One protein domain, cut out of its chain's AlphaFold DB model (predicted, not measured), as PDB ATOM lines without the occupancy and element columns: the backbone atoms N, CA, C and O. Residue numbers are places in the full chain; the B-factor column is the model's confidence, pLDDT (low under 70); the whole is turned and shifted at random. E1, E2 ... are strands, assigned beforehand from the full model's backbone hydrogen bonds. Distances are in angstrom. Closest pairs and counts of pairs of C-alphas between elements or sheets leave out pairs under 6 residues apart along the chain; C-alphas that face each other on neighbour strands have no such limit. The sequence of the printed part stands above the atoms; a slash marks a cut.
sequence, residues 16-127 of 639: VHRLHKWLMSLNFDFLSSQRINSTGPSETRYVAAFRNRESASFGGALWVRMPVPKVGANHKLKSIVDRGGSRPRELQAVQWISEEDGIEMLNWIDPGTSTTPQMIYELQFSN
ATOM      1  N   VAL A  16       1.937   6.127  10.424       46.38
ATOM      2  CA  VAL A  16       3.263   6.752  10.389       46.38
ATOM      3  C   VAL A  16       4.358   5.687  10.480       46.38
ATOM      4  O   VAL A  16       4.467   4.937  11.455       46.38
ATOM      5  N   HIS A  17       5.189   5.615   9.439       43.06
ATOM      6  CA  HIS A  17       6.200   4.572   9.280       43.06
ATOM      7  C   HIS A  17       7.594   5.069   9.670       43.06
ATOM      8  O   HIS A  17       8.269   5.764   8.912       43.06
ATOM      9  N   ARG A  18       8.070   4.648  10.847       42.00
ATOM     10  CA  ARG A  18       9.460   4.854  11.274       42.00
ATOM     11  C   ARG A  18      10.312   3.628  10.959       42.00
ATOM     12  O   ARG A  18       9.975   2.514  11.353       42.00
ATOM     13  N   LEU A  19      11.469   3.839  10.330       42.69
ATOM     14  CA  LEU A  19      12.406   2.797   9.868       42.69
ATOM     15  C   LEU A  19      13.081   1.954  10.980       42.69
ATOM     16  O   LEU A  19      14.000   1.186  10.701       42.69
ATOM     17  N   HIS A  20      12.644   2.066  12.241       40.34
ATOM     18  CA  HIS A  20      13.175   1.330  13.394       40.34
ATOM     19  C   HIS A  20      12.065   0.787  14.315       40.34
ATOM     20  O   HIS A  20      11.780   1.333  15.378       40.34
ATOM     21  N   LYS A  21      11.492  -0.351  13.898       39.69
ATOM     22  CA  LYS A  21      10.810  -1.404  14.689       39.69
ATOM     23  C   LYS A  21       9.654  -1.042  15.645       39.69
ATOM     24  O   LYS A  21       9.066  -1.958  16.212       39.69
ATOM     25  N   TRP A  22       9.279   0.225  15.775       43.75
ATOM     26  CA  TRP A  22       8.074   0.675  16.473       43.75
ATOM     27  C   TRP A  22       7.214   1.487  15.506       43.75
ATOM     28  O   TRP A  22       7.577   2.600  15.125       43.75
ATOM     29  N   LEU A  23       6.081   0.911  15.095       49.12
ATOM     30  CA  LEU A  23       5.035   1.627  14.369       49.12
ATOM     31  C   LEU A  23       4.309   2.527  15.369       49.12
ATOM     32  O   LEU A  23       3.540   2.044  16.198       49.12
ATOM     33  N   MET A  24       4.593   3.824  15.317       55.75
ATOM     34  CA  MET A  24       3.946   4.824  16.159       55.75
ATOM     35  C   MET A  24       2.843   5.482  15.331       55.75
ATOM     36  O   MET A  24       3.101   6.426  14.591       55.75
ATOM     37  N   SER A  25       1.636   4.917  15.394       57.44
ATOM     38  CA  SER A  25       0.487   5.381  14.609       57.44
ATOM     39  C   SER A  25      -0.090   6.662  15.211       57.44
ATOM     40  O   SER A  25      -0.982   6.601  16.053       57.44
ATOM     41  N   LEU A  26       0.452   7.808  14.797       66.31
ATOM     42  CA  LEU A  26      -0.047   9.132  15.172       66.31
ATOM     43  C   LEU A  26      -1.428   9.370  14.553       66.31
ATOM     44  O   LEU A  26      -1.574   9.337  13.331       66.31
ATOM     45  N   ASN A  27      -2.435   9.641  15.380       69.06
ATOM     46  CA  ASN A  27      -3.796   9.853  14.896       69.06
ATOM     47  C   ASN A  27      -4.028  11.329  14.549       69.06
ATOM     48  O   ASN A  27      -4.028  12.213  15.412       69.06
ATOM     49  N   PHE A  28      -4.254  11.576  13.260       76.38
ATOM     50  CA  PHE A  28      -4.587  12.885  12.713       76.38
ATOM     51  C   PHE A  28      -6.065  12.922  12.326       76.38
ATOM     52  O   PHE A  28      -6.499  12.148  11.474       76.38
ATOM     53  N   ASP A  29      -6.827  13.854  12.896       82.38
ATOM     54  CA  ASP A  29      -8.185  14.118  12.420       82.38
ATOM     55  C   ASP A  29      -8.119  14.920  11.114       82.38
ATOM     56  O   ASP A  29      -7.521  16.000  11.067       82.38
ATOM     57  N   PHE A  30      -8.786  14.435  10.067       85.06
ATOM     58  CA  PHE A  30      -9.185  15.268   8.933       85.06
ATOM     59  C   PHE A  30     -10.271  16.245   9.403       85.06
ATOM     60  O   PHE A  30     -11.313  15.818   9.904       85.06
ATOM     61  N   LEU A  31     -10.024  17.550   9.265       86.44
ATOM     62  CA  LEU A  31     -10.949  18.599   9.700       86.44
ATOM     63  C   LEU A  31     -11.947  18.954   8.594       86.44
ATOM     64  O   LEU A  31     -13.157  18.960   8.815       86.44
ATOM     65  N   SER A  32     -11.435  19.292   7.409       87.19
ATOM     66  CA  SER A  32     -12.236  19.776   6.286       87.19
ATOM     67  C   SER A  32     -11.456  19.744   4.971       87.19
ATOM     68  O   SER A  32     -10.223  19.730   4.953       87.19
ATOM     69  N   SER A  33     -12.192  19.786   3.857       89.31
ATOM     70  CA  SER A  33     -11.663  20.124   2.533       89.31
ATOM     71  C   SER A  33     -12.571  21.158   1.862       89.31
ATOM     72  O   SER A  33     -13.742  20.863   1.607       89.31
ATOM     73  N   GLN A  34     -12.051  22.344   1.555       91.44
ATOM     74  CA  GLN A  34     -12.797  23.446   0.932       91.44
ATOM     75  C   GLN A  34     -12.259  23.711  -0.481       91.44
ATOM     76  O   GLN A  34     -11.048  23.798  -0.664       91.44
ATOM     77  N   ARG A  35     -13.137  23.854  -1.485       90.94
ATOM     78  CA  ARG A  35     -12.734  24.346  -2.817       90.94
ATOM     79  C   ARG A  35     -12.362  25.825  -2.703       90.94
ATOM     80  O   ARG A  35     -13.147  26.595  -2.153       90.94
ATOM     81  N   ILE A  36     -11.215  26.207  -3.254       89.88
ATOM     82  CA  ILE A  36     -10.796  27.607  -3.397       89.88
ATOM     83  C   ILE A  36     -10.855  28.030  -4.873       89.88
ATOM     84  O   ILE A  36     -11.043  27.194  -5.764       89.88
ATOM     85  N   ASN A  37     -10.727  29.330  -5.135       84.12
ATOM     86  CA  ASN A  37     -10.661  29.842  -6.501       84.12
ATOM     87  C   ASN A  37      -9.375  29.351  -7.187       84.12
ATOM     88  O   ASN A  37      -8.296  29.376  -6.598       84.12
ATOM     89  N   SER A  38      -9.502  28.903  -8.433       75.69
ATOM     90  CA  SER A  38      -8.388  28.574  -9.323       75.69
ATOM     91  C   SER A  38      -8.107  29.734 -10.280       75.69
ATOM     92  O   SER A  38      -9.000  30.514 -10.604       75.69
ATOM     93  N   THR A  39      -6.858  29.847 -10.732       68.25
ATOM     94  CA  THR A  39      -6.414  30.875 -11.688       68.25
ATOM     95  C   THR A  39      -6.791  30.556 -13.136       68.25
ATOM     96  O   THR A  39      -6.965  31.479 -13.925       68.25
ATOM     97  N   GLY A  40      -6.943  29.273 -13.485       65.62
ATOM     98  CA  GLY A  40      -7.348  28.810 -14.818       65.62
ATOM     99  C   GLY A  40      -8.688  28.052 -14.811       65.62
ATOM    100  O   GLY A  40      -9.007  27.393 -13.818       65.62
ATOM    101  N   PRO A  41      -9.470  28.091 -15.909       65.19
ATOM    102  CA  PRO A  41     -10.765  27.406 -16.011       65.19
ATOM    103  C   PRO A  41     -10.644  25.874 -16.111       65.19
ATOM    104  O   PRO A  41     -11.606  25.166 -15.815       65.19
ATOM    105  N   SER A  42      -9.475  25.374 -16.519       75.12
ATOM    106  CA  SER A  42      -9.089  23.958 -16.568       75.12
ATOM    107  C   SER A  42      -8.570  23.417 -15.228       75.12
ATOM    108  O   SER A  42      -8.410  22.204 -15.084       75.12
ATOM    109  N   GLU A  43      -8.328  24.291 -14.242       81.88
ATOM    110  CA  GLU A  43      -7.860  23.921 -12.907       81.88
ATOM    111  C   GLU A  43      -8.987  23.972 -11.867       81.88
ATOM    112  O   GLU A  43      -9.862  24.840 -11.884       81.88
ATOM    113  N   THR A  44      -8.919  23.089 -10.872       87.12
ATOM    114  CA  THR A  44      -9.722  23.160  -9.648       87.12
ATOM    115  C   THR A  44      -8.832  22.924  -8.432       87.12
ATOM    116  O   THR A  44      -8.138  21.914  -8.356       87.12
ATOM    117  N   ARG A  45      -8.872  23.839  -7.459       90.75
ATOM    118  CA  ARG A  45      -8.044  23.782  -6.247       90.75
ATOM    119  C   ARG A  45      -8.871  23.546  -4.989       90.75
ATOM    120  O   ARG A  45      -9.976  24.074  -4.854       90.75
ATOM    121  N   TYR A  46      -8.313  22.792  -4.047       93.00
ATOM    122  CA  TYR A  46      -8.888  22.561  -2.719       93.00
ATOM    123  C   TYR A  46      -7.843  22.799  -1.639       93.00
ATOM    124  O   TYR A  46      -6.672  22.520  -1.855       93.00
ATOM    125  N   VAL A  47      -8.270  23.230  -0.457       92.50
ATOM    126  CA  VAL A  47      -7.444  23.214   0.753       92.50
ATOM    127  C   VAL A  47      -7.997  22.154   1.696       92.50
ATOM    128  O   VAL A  47      -9.181  22.195   2.033       92.50
ATOM    129  N   ALA A  48      -7.154  21.204   2.097       92.44
ATOM    130  CA  ALA A  48      -7.458  20.136   3.041       92.44
ATOM    131  C   ALA A  48      -6.692  20.354   4.355       92.44
ATOM    132  O   ALA A  48      -5.467  20.485   4.350       92.44
ATOM    133  N   ALA A  49      -7.408  20.393   5.479       90.38
ATOM    134  CA  ALA A  49      -6.840  20.667   6.799       90.38
ATOM    135  C   ALA A  49      -6.869  19.421   7.697       90.38
ATOM    136  O   ALA A  49      -7.892  18.743   7.810       90.38
ATOM    137  N   PHE A  50      -5.753  19.151   8.375       88.38
ATOM    138  CA  PHE A  50      -5.557  18.006   9.268       88.38
ATOM    139  C   PHE A  50      -5.008  18.469  10.624       88.38
ATOM    140  O   PHE A  50      -4.192  19.390  10.686       88.38
ATOM    141  N   ARG A  51      -5.414  17.815  11.718       85.69
ATOM    142  CA  ARG A  51      -4.981  18.137  13.088       85.69
ATOM    143  C   ARG A  51      -4.350  16.933  13.771       85.69
ATOM    144  O   ARG A  51      -5.003  15.910  13.958       85.69
ATOM    145  N   ASN A  52      -3.110  17.089  14.222       81.25
ATOM    146  CA  ASN A  52      -2.456  16.144  15.121       81.25
ATOM    147  C   ASN A  52      -3.067  16.287  16.527       81.25
ATOM    148  O   ASN A  52      -2.905  17.334  17.160       81.25
ATOM    149  N   ARG A  53      -3.760  15.259  17.040       75.69
ATOM    150  CA  ARG A  53      -4.256  15.280  18.435       75.69
ATOM    151  C   ARG A  53      -3.144  15.115  19.462       75.69
ATOM    152  O   ARG A  53      -3.266  15.614  20.575       75.69
ATOM    153  N   GLU A  54      -2.084  14.405  19.100       71.94
ATOM    154  CA  GLU A  54      -1.038  13.950  20.022       71.94
ATOM    155  C   GLU A  54       0.033  15.034  20.267       71.94
ATOM    156  O   GLU A  54       0.848  14.914  21.179       71.94
ATOM    157  N   SER A  55      -0.056  16.165  19.553       56.47
ATOM    158  CA  SER A  55       0.565  17.479  19.837       56.47
ATOM    159  C   SER A  55       2.099  17.570  19.884       56.47
ATOM    160  O   SER A  55       2.639  18.675  19.887       56.47
ATOM    161  N   ALA A  56       2.814  16.447  19.856       60.84
ATOM    162  CA  ALA A  56       4.255  16.414  19.642       60.84
ATOM    163  C   ALA A  56       4.604  16.722  18.175       60.84
ATOM    164  O   ALA A  56       3.951  16.223  17.255       60.84
ATOM    165  N   SER A  57       5.676  17.487  17.959       65.38
ATOM    166  CA  SER A  57       6.317  17.611  16.647       65.38
ATOM    167  C   SER A  57       6.864  16.253  16.196       65.38
ATOM    168  O   SER A  57       7.436  15.506  16.997       65.38
ATOM    169  N   PHE A  58       6.684  15.909  14.918       68.81
ATOM    170  CA  PHE A  58       7.015  14.575  14.419       68.81
ATOM    171  C   PHE A  58       8.223  14.566  13.470       68.81
ATOM    172  O   PHE A  58       8.340  15.374  12.554       68.81
ATOM    173  N   GLY A  59       9.125  13.604  13.695       67.06
ATOM    174  CA  GLY A  59      10.310  13.357  12.874       67.06
ATOM    175  C   GLY A  59      10.224  12.033  12.111       67.06
ATOM    176  O   GLY A  59      10.614  10.987  12.658       67.06
ATOM    177  N   GLY A  60       9.746  12.108  10.866       74.19
ATOM    178  CA  GLY A  60       9.644  11.031   9.875       74.19
ATOM    179  C   GLY A  60       8.608  11.366   8.790       74.19
ATOM    180  O   GLY A  60       8.059  12.462   8.797       74.19
ATOM    181  N   ALA A  61       8.314  10.407   7.909       76.00
ATOM    182  CA  ALA A  61       7.306  10.556   6.857       76.00
ATOM    183  C   ALA A  61       5.873  10.245   7.339       76.00
ATOM    184  O   ALA A  61       5.655   9.406   8.222       76.00
ATOM    185  N   LEU A  62       4.906  10.896   6.702       80.56
ATOM    186  CA  LEU A  62       3.476  10.891   6.988       80.56
ATOM    187  C   LEU A  62       2.705  10.336   5.780       80.56
ATOM    188  O   LEU A  62       2.808  10.875   4.681       80.56
ATOM    189  N   TRP A  63       1.903   9.286   5.966       83.50
ATOM    190  CA  TRP A  63       1.001   8.782   4.922       83.50
ATOM    191  C   TRP A  63      -0.394   9.385   5.107       83.50
ATOM    192  O   TRP A  63      -1.162   8.950   5.964       83.50
ATOM    193  N   VAL A  64      -0.720  10.394   4.300       86.69
ATOM    194  CA  VAL A  64      -2.017  11.076   4.334       86.69
ATOM    195  C   VAL A  64      -3.039  10.325   3.483       86.69
ATOM    196  O   VAL A  64      -2.715   9.774   2.428       86.69
ATOM    197  N   ARG A  65      -4.290  10.299   3.958       87.00
ATOM    198  CA  ARG A  65      -5.414   9.616   3.315       87.00
ATOM    199  C   ARG A  65      -6.713  10.392   3.537       87.00
ATOM    200  O   ARG A  65      -7.058  10.688   4.679       87.00
ATOM    201  N   MET A  66      -7.435  10.709   2.463       90.25
ATOM    202  CA  MET A  66      -8.731  11.408   2.505       90.25
ATOM    203  C   MET A  66      -9.608  11.027   1.300       90.25
ATOM    204  O   MET A  66      -9.067  10.570   0.297       90.25
ATOM    205  N   PRO A  67     -10.935  11.237   1.342       90.62
ATOM    206  CA  PRO A  67     -11.780  11.108   0.154       90.62
ATOM    207  C   PRO A  67     -11.330  12.061  -0.963       90.62
ATOM    208  O   PRO A  67     -10.980  13.211  -0.689       90.62
ATOM    209  N   VAL A  68     -11.369  11.607  -2.217       89.88
ATOM    210  CA  VAL A  68     -11.108  12.458  -3.388       89.88
ATOM    211  C   VAL A  68     -12.148  13.595  -3.418       89.88
ATOM    212  O   VAL A  68     -13.354  13.329  -3.335       89.88
ATOM    213  N   PRO A  69     -11.734  14.875  -3.512       90.44
ATOM    214  CA  PRO A  69     -12.667  15.988  -3.652       90.44
ATOM    215  C   PRO A  69     -13.514  15.870  -4.926       90.44
ATOM    216  O   PRO A  69     -13.071  15.325  -5.930       90.44
ATOM    217  N   LYS A  70     -14.734  16.423  -4.921       88.44
ATOM    218  CA  LYS A  70     -15.654  16.358  -6.073       88.44
ATOM    219  C   LYS A  70     -15.190  17.233  -7.248       88.44
ATOM    220  O   LYS A  70     -15.680  18.352  -7.410       88.44
ATOM    221  N   VAL A  71     -14.257  16.705  -8.035       87.94
ATOM    222  CA  VAL A  71     -13.757  17.253  -9.306       87.94
ATOM    223  C   VAL A  71     -14.573  16.748 -10.504       87.94
ATOM    224  O   VAL A  71     -15.457  15.903 -10.357       87.94
ATOM    225  N   GLY A  72     -14.310  17.282 -11.702       83.06
ATOM    226  CA  GLY A  72     -14.838  16.707 -12.945       83.06
ATOM    227  C   GLY A  72     -14.168  15.364 -13.253       83.06
ATOM    228  O   GLY A  72     -12.989  15.203 -12.965       83.06
ATOM    229  N   ALA A  73     -14.895  14.420 -13.861       80.25
ATOM    230  CA  ALA A  73     -14.475  13.015 -13.997       80.25
ATOM    231  C   ALA A  73     -13.109  12.785 -14.683       80.25
ATOM    232  O   ALA A  73     -12.469  11.769 -14.436       80.25
ATOM    233  N   ASN A  74     -12.660  13.716 -15.526       80.94
ATOM    234  CA  ASN A  74     -11.381  13.624 -16.228       80.94
ATOM    235  C   ASN A  74     -10.213  14.224 -15.414       80.94
ATOM    236  O   ASN A  74      -9.057  13.946 -15.718       80.94
ATOM    237  N   HIS A  75     -10.481  15.044 -14.387       83.62
ATOM    238  CA  HIS A  75      -9.437  15.780 -13.665       83.62
ATOM    239  C   HIS A  75      -8.519  14.848 -12.860       83.62
ATOM    240  O   HIS A  75      -8.984  14.040 -12.057       83.62
ATOM    241  N   LYS A  76      -7.205  15.031 -13.005       84.56
ATOM    242  CA  LYS A  76      -6.161  14.345 -12.229       84.56
ATOM    243  C   LYS A  76      -5.496  15.319 -11.256       84.56
ATOM    244  O   LYS A  76      -5.546  16.530 -11.448       84.56
ATOM    245  N   LEU A  77      -4.883  14.787 -10.201       86.25
ATOM    246  CA  LEU A  77      -4.123  15.567  -9.221       86.25
ATOM    247  C   LEU A  77      -2.747  15.941  -9.797       86.25
ATOM    248  O   LEU A  77      -1.936  15.053 -10.066       86.25
ATOM    249  N   LYS A  78      -2.523  17.245  -9.984       82.69
ATOM    250  CA  LYS A  78      -1.320  17.868 -10.558       82.69
ATOM    251  C   LYS A  78      -0.261  18.148  -9.490       82.69
ATOM    252  O   LYS A  78       0.885  17.756  -9.671       82.69
ATOM    253  N   SER A  79      -0.642  18.772  -8.374       85.75
ATOM    254  CA  SER A  79       0.282  19.103  -7.278       85.75
ATOM    255  C   SER A  79      -0.376  19.014  -5.895       85.75
ATOM    256  O   SER A  79      -1.605  19.071  -5.751       85.75
ATOM    257  N   ILE A  80       0.471  18.887  -4.869       89.50
ATOM    258  CA  ILE A  80       0.112  18.996  -3.452       89.50
ATOM    259  C   ILE A  80       1.099  19.969  -2.800       89.50
ATOM    260  O   ILE A  80       2.301  19.722  -2.832       89.50
ATOM    261  N   VAL A  81       0.623  21.045  -2.174       88.56
ATOM    262  CA  VAL A  81       1.475  22.040  -1.499       88.56
ATOM    263  C   VAL A  81       1.141  22.100  -0.014       88.56
ATOM    264  O   VAL A  81       0.043  22.494   0.371       88.56
ATOM    265  N   ASP A  82       2.106  21.747   0.831       89.19
ATOM    266  CA  ASP A  82       2.065  21.998   2.270       89.19
ATOM    267  C   ASP A  82       2.162  23.508   2.539       89.19
ATOM    268  O   ASP A  82       3.135  24.172   2.174       89.19
ATOM    269  N   ARG A  83       1.120  24.042   3.172       86.81
ATOM    270  CA  ARG A  83       0.934  25.430   3.613       86.81
ATOM    271  C   ARG A  83       1.031  25.570   5.144       86.81
ATOM    272  O   ARG A  83       0.797  26.660   5.654       86.81
ATOM    273  N   GLY A  84       1.318  24.492   5.883       77.56
ATOM    274  CA  GLY A  84       1.367  24.497   7.352       77.56
ATOM    275  C   GLY A  84       2.642  25.114   7.944       77.56
ATOM    276  O   GLY A  84       2.615  25.614   9.068       77.56
ATOM    277  N   GLY A  85       3.752  25.090   7.201       73.69
ATOM    278  CA  GLY A  85       5.027  25.688   7.606       73.69
ATOM    279  C   GLY A  85       5.125  27.201   7.363       73.69
ATOM    280  O   GLY A  85       4.311  27.801   6.669       73.69
ATOM    281  N   SER A  86       6.193  27.823   7.875       70.81
ATOM    282  CA  SER A  86       6.511  29.247   7.641       70.81
ATOM    283  C   SER A  86       6.874  29.585   6.187       70.81
ATOM    284  O   SER A  86       6.963  30.757   5.829       70.81
ATOM    285  N   ARG A  87       7.089  28.567   5.350       71.94
ATOM    286  CA  ARG A  87       7.229  28.665   3.896       71.94
ATOM    287  C   ARG A  87       6.433  27.528   3.252       71.94
ATOM    288  O   ARG A  87       6.579  26.394   3.711       71.94
ATOM    289  N   PRO A  88       5.643  27.790   2.195       79.50
ATOM    290  CA  PRO A  88       5.008  26.732   1.424       79.50
ATOM    291  C   PRO A  88       6.031  25.771   0.810       79.50
ATOM    292  O   PRO A  88       7.087  26.203   0.331       79.50
ATOM    293  N   ARG A  89       5.688  24.482   0.808       83.31
ATOM    294  CA  ARG A  89       6.521  23.370   0.342       83.31
ATOM    295  C   ARG A  89       5.702  22.481  -0.583       83.31
ATOM    296  O   ARG A  89       4.719  21.878  -0.164       83.31
ATOM    297  N   GLU A  90       6.106  22.394  -1.840       82.69
ATOM    298  CA  GLU A  90       5.461  21.515  -2.813       82.69
ATOM    299  C   GLU A  90       5.940  20.071  -2.604       82.69
ATOM    300  O   GLU A  90       7.136  19.807  -2.452       82.69
ATOM    301  N   LEU A  91       4.998  19.135  -2.497       82.00
ATOM    302  CA  LEU A  91       5.275  17.741  -2.186       82.00
ATOM    303  C   LEU A  91       5.472  16.939  -3.466       82.00
ATOM    304  O   LEU A  91       4.530  16.708  -4.222       82.00
ATOM    305  N   GLN A  92       6.659  16.366  -3.622       68.75
ATOM    306  CA  GLN A  92       6.911  15.291  -4.583       68.75
ATOM    307  C   GLN A  92       6.429  13.955  -4.007       68.75
ATOM    308  O   GLN A  92       7.193  13.017  -3.779       68.75
ATOM    309  N   ALA A  93       5.143  13.915  -3.669       59.44
ATOM    310  CA  ALA A  93       4.547  12.801  -2.964       59.44
ATOM    311  C   ALA A  93       4.275  11.632  -3.914       59.44
ATOM    312  O   ALA A  93       3.673  11.793  -4.975       59.44
ATOM    313  N   VAL A  94       4.629  10.418  -3.485       68.00
ATOM    314  CA  VAL A  94       4.109   9.199  -4.115       68.00
ATOM    315  C   VAL A  94       2.603   9.175  -3.863       68.00
ATOM    316  O   VAL A  94       2.177   8.937  -2.733       68.00
ATOM    317  N   GLN A  95       1.817   9.468  -4.900       81.31
ATOM    318  CA  GLN A  95       0.362   9.610  -4.833       81.31
ATOM    319  C   GLN A  95      -0.358   8.460  -5.545       81.31
ATOM    320  O   GLN A  95       0.067   8.010  -6.610       81.31
ATOM    321  N   TRP A  96      -1.467   7.988  -4.974       82.88
ATOM    322  CA  TRP A  96      -2.345   7.006  -5.617       82.88
ATOM    323  C   TRP A  96      -3.792   7.127  -5.134       82.88
ATOM    324  O   TRP A  96      -4.066   7.497  -3.990       82.88
ATOM    325  N   ILE A  97      -4.731   6.762  -6.004       86.44
ATOM    326  CA  ILE A  97      -6.147   6.611  -5.659       86.44
ATOM    327  C   ILE A  97      -6.390   5.143  -5.274       86.44
ATOM    328  O   ILE A  97      -5.834   4.231  -5.888       86.44
ATOM    329  N   SER A  98      -7.193   4.910  -4.239       88.31
ATOM    330  CA  SER A  98      -7.733   3.591  -3.878       88.31
ATOM    331  C   SER A  98      -9.238   3.694  -3.642       88.31
ATOM    332  O   SER A  98      -9.725   4.763  -3.296       88.31
ATOM    333  N   GLU A  99      -9.984   2.608  -3.829       91.50
ATOM    334  CA  GLU A  99     -11.429   2.568  -3.570       91.50
ATOM    335  C   GLU A  99     -11.708   1.876  -2.226       91.50
ATOM    336  O   GLU A  99     -11.151   0.815  -1.939       91.50
ATOM    337  N   GLU A 100     -12.570   2.466  -1.396       89.62
ATOM    338  CA  GLU A 100     -13.042   1.891  -0.131       89.62
ATOM    339  C   GLU A 100     -14.517   2.263   0.079       89.62
ATOM    340  O   GLU A 100     -14.889   3.420  -0.085       89.62
ATOM    341  N   ASP A 101     -15.381   1.296   0.403       92.00
ATOM    342  CA  ASP A 101     -16.843   1.477   0.516       92.00
ATOM    343  C   ASP A 101     -17.532   2.138  -0.709       92.00
ATOM    344  O   ASP A 101     -18.598   2.745  -0.576       92.00
ATOM    345  N   GLY A 102     -16.944   2.046  -1.910       90.12
ATOM    346  CA  GLY A 102     -17.422   2.761  -3.105       90.12
ATOM    347  C   GLY A 102     -17.084   4.260  -3.116       90.12
ATOM    348  O   GLY A 102     -17.725   5.039  -3.823       90.12
ATOM    349  N   ILE A 103     -16.112   4.680  -2.302       89.69
ATOM    350  CA  ILE A 103     -15.572   6.037  -2.226       89.69
ATOM    351  C   ILE A 103     -14.121   5.996  -2.712       89.69
ATOM    352  O   ILE A 103     -13.304   5.225  -2.205       89.69
ATOM    353  N   GLU A 104     -13.783   6.853  -3.673       90.62
ATOM    354  CA  GLU A 104     -12.393   7.072  -4.061       90.62
ATOM    355  C   GLU A 104     -11.653   7.830  -2.953       90.62
ATOM    356  O   GLU A 104     -12.088   8.882  -2.479       90.62
ATOM    357  N   MET A 105     -10.509   7.293  -2.553       90.75
ATOM    358  CA  MET A 105      -9.644   7.792  -1.495       90.75
ATOM    359  C   MET A 105      -8.305   8.198  -2.104       90.75
ATOM    360  O   MET A 105      -7.577   7.353  -2.628       90.75
ATOM    361  N   LEU A 106      -7.960   9.478  -1.999       90.94
ATOM    362  CA  LEU A 106      -6.637   9.998  -2.311       90.94
ATOM    363  C   LEU A 106      -5.662   9.612  -1.190       90.94
ATOM    364  O   LEU A 106      -5.951   9.806  -0.007       90.94
ATOM    365  N   ASN A 107      -4.503   9.083  -1.571       89.69
ATOM    366  CA  ASN A 107      -3.430   8.662  -0.678       89.69
ATOM    367  C   ASN A 107      -2.131   9.313  -1.153       89.69
ATOM    368  O   ASN A 107      -1.855   9.290  -2.355       89.69
ATOM    369  N   TRP A 108      -1.328   9.853  -0.238       90.19
ATOM    370  CA  TRP A 108       0.010  10.344  -0.567       90.19
ATOM    371  C   TRP A 108       0.977  10.231   0.612       90.19
ATOM    372  O   TRP A 108       0.560  10.141   1.768       90.19
ATOM    373  N   ILE A 109       2.278  10.231   0.316       85.62
ATOM    374  CA  ILE A 109       3.339  10.263   1.330       85.62
ATOM    375  C   ILE A 109       3.968  11.655   1.354       85.62
ATOM    376  O   ILE A 109       4.606  12.067   0.389       85.62
ATOM    377  N   ASP A 110       3.820  12.351   2.475       85.50
ATOM    378  CA  ASP A 110       4.574  13.558   2.796       85.50
ATOM    379  C   ASP A 110       5.861  13.156   3.558       85.50
ATOM    380  O   ASP A 110       5.766  12.616   4.663       85.50
ATOM    381  N   PRO A 111       7.072  13.372   3.007       76.94
ATOM    382  CA  PRO A 111       8.325  13.019   3.681       76.94
ATOM    383  C   PRO A 111       8.742  14.008   4.787       76.94
ATOM    384  O   PRO A 111       9.700  13.741   5.513       76.94
ATOM    385  N   GLY A 112       8.070  15.158   4.905       70.75
ATOM    386  CA  GLY A 112       8.515  16.291   5.712       70.75
ATOM    387  C   GLY A 112       8.257  16.157   7.211       70.75
ATOM    388  O   GLY A 112       7.190  15.743   7.660       70.75
ATOM    389  N   THR A 113       9.222  16.609   8.013       63.28
ATOM    390  CA  THR A 113       9.091  16.685   9.474       63.28
ATOM    391  C   THR A 113       8.248  17.893   9.886       63.28
ATOM    392  O   THR A 113       8.791  18.957  10.202       63.28
ATOM    393  N   SER A 114       6.921  17.754   9.880       64.25
ATOM    394  CA  SER A 114       6.050  18.826  10.371       64.25
ATOM    395  C   SER A 114       6.222  19.046  11.879       64.25
ATOM    396  O   SER A 114       6.099  18.133  12.705       64.25
ATOM    397  N   THR A 115       6.499  20.298  12.243       64.31
ATOM    398  CA  THR A 115       6.570  20.769  13.631       64.31
ATOM    399  C   THR A 115       5.245  21.346  14.129       64.31
ATOM    400  O   THR A 115       5.127  21.623  15.323       64.31
ATOM    401  N   THR A 116       4.249  21.520  13.255       71.62
ATOM    402  CA  THR A 116       2.976  22.169  13.582       71.62
ATOM    403  C   THR A 116       1.891  21.153  13.966       71.62
ATOM    404  O   THR A 116       1.788  20.078  13.373       71.62
ATOM    405  N   PRO A 117       1.014  21.472  14.942       79.25
ATOM    406  CA  PRO A 117      -0.097  20.596  15.331       79.25
ATOM    407  C   PRO A 117      -1.254  20.599  14.315       79.25
ATOM    408  O   PRO A 117      -2.193  19.812  14.440       79.25
ATOM    409  N   GLN A 118      -1.203  21.488  13.321       83.69
ATOM    410  CA  GLN A 118      -2.110  21.545  12.180       83.69
ATOM    411  C   GLN A 118      -1.288  21.504  10.891       83.69
ATOM    412  O   GLN A 118      -0.224  22.120  10.812       83.69
ATOM    413  N   MET A 119      -1.791  20.785   9.893       86.12
ATOM    414  CA  MET A 119      -1.195  20.657   8.564       86.12
ATOM    415  C   MET A 119      -2.257  21.046   7.542       86.12
ATOM    416  O   MET A 119      -3.427  20.686   7.692       86.12
ATOM    417  N   ILE A 120      -1.861  21.812   6.534       90.31
ATOM    418  CA  ILE A 120      -2.769  22.415   5.560       90.31
ATOM    419  C   ILE A 120      -2.190  22.105   4.188       90.31
ATOM    420  O   ILE A 120      -1.085  22.542   3.895       90.31
ATOM    421  N   TYR A 121      -2.914  21.359   3.360       91.75
ATOM    422  CA  TYR A 121      -2.464  20.974   2.025       91.75
ATOM    423  C   TYR A 121      -3.363  21.604   0.962       91.75
ATOM    424  O   TYR A 121      -4.574  21.382   0.959       91.75
ATOM    425  N   GLU A 122      -2.779  22.381   0.053       91.81
ATOM    426  CA  GLU A 122      -3.432  22.822  -1.179       91.81
ATOM    427  C   GLU A 122      -3.275  21.723  -2.239       91.81
ATOM    428  O   GLU A 122      -2.165  21.293  -2.531       91.81
ATOM    429  N   LEU A 123      -4.391  21.240  -2.782       91.50
ATOM    430  CA  LEU A 123      -4.477  20.188  -3.794       91.50
ATOM    431  C   LEU A 123      -4.932  20.814  -5.116       91.50
ATOM    432  O   LEU A 123      -6.041  21.354  -5.183       91.50
ATOM    433  N   GLN A 124      -4.109  20.731  -6.160       89.88
ATOM    434  CA  GLN A 124      -4.387  21.299  -7.483       89.88
ATOM    435  C   GLN A 124      -4.742  20.178  -8.458       89.88
ATOM    436  O   GLN A 124      -3.927  19.297  -8.715       89.88
ATOM    437  N   PHE A 125      -5.951  20.198  -9.014       88.69
ATOM    438  CA  PHE A 125      -6.412  19.225 -10.005       88.69
ATOM    439  C   PHE A 125      -6.587  19.894 -11.371       88.69
ATOM    440  O   PHE A 125      -7.143  20.991 -11.437       88.69
ATOM    441  N   SER A 126      -6.184  19.230 -12.454       84.81
ATOM    442  CA  SER A 126      -6.333  19.711 -13.836       84.81
ATOM    443  C   SER A 126      -6.859  18.615 -14.766       84.81
ATOM    444  O   SER A 126      -6.738  17.422 -14.478       84.81
ATOM    445  N   ASN A 127      -7.482  19.007 -15.879       82.06
ATOM    446  CA  ASN A 127      -7.896  18.075 -16.929       82.06
ATOM    447  C   ASN A 127      -6.688  17.680 -17.811       82.06
ATOM    448  O   ASN A 127      -6.160  18.562 -18.476       82.06
TER     449      ASN A 127
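This is residues 16 to 127 of the 639 residues of an uncharacterized protein of Caenorhabditis japonica (UniProt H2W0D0). Look for two twisted sheets partly face to face, their strands crossed: a larger one of E1, E2, E7 and E4 and a smaller one of E3, E6 and E5. The chain passes from one sheet to the other at four links, and the long stretch from residue 16 to residue 27 comes before E1. You will find 112 residues with seven named strands, E1 to E7 in order along the chain, and no named helix; the class is all strand. The sheets run E1 - E2 - E7 - E4 and E3 - E6 - E5, both antiparallel throughout. The whole is compact, with a radius of gyration of the C-alphas of 14.4 A and spans of 44 by 35 by 23 A.

Begin at Val 16 and pass to C-alpha 28 at (-4.587, 12.885, 12.713), where E1 begins; it covers residues 28 to 36 and 22.7 A. E2, residues 43 to 52, is the longest strand by residues and runs 29.6 A. Next come E3, residues 61 to 67, 20.2 A, and E4, residues 76 to 82, 18.3 A. Find C-alpha 95 at (0.362, 9.610, -4.833), where E5 begins; it runs to residue 100, 16.2 A. E6, residues 103 to 110, covers 22.1 A. E7, residues 118 to 126, runs 26.4 A to C-alpha 126 at (-6.333, 19.711, -13.836).

Start with the larger sheet, which is strongly twisted. E1 and E2 form a hairpin at 157 degrees, with N 31 and O 49 2.8 A apart, within hydrogen-bond range. Beside E2 look for E7, antiparallel at 161 degrees, with N 48 and O 121 at 2.8 A. E7 has the edge strand E4 as its other neighbour, with N 122 and O 81 at 2.8 A. In the smaller sheet, also strongly twisted, E6 is the inner strand: N 64 and O 108 are 2.8 A apart towards E3, and N 105 and O 98 2.8 A towards E5, with which E6 forms a hairpin. The two sheets make a sandwich, two sheets face to face, 9.3 A centre to centre where they face each other, their strands at 69 degrees. E4 is near E5 and E6, with 5 pairs of C-alphas within 10 A each. E1 and E5 are apart.

The C-alphas farthest apart are those of Lys 21 and Pro 41, 47.3 A. The printed part has no cut. The link E4 to E5, 12 residues, is long; E5 to E6 is tight. The mean pLDDT of the printed part is 78.6, and 26 residues are under 70, among them residues 16 to 27 and 55 to 59.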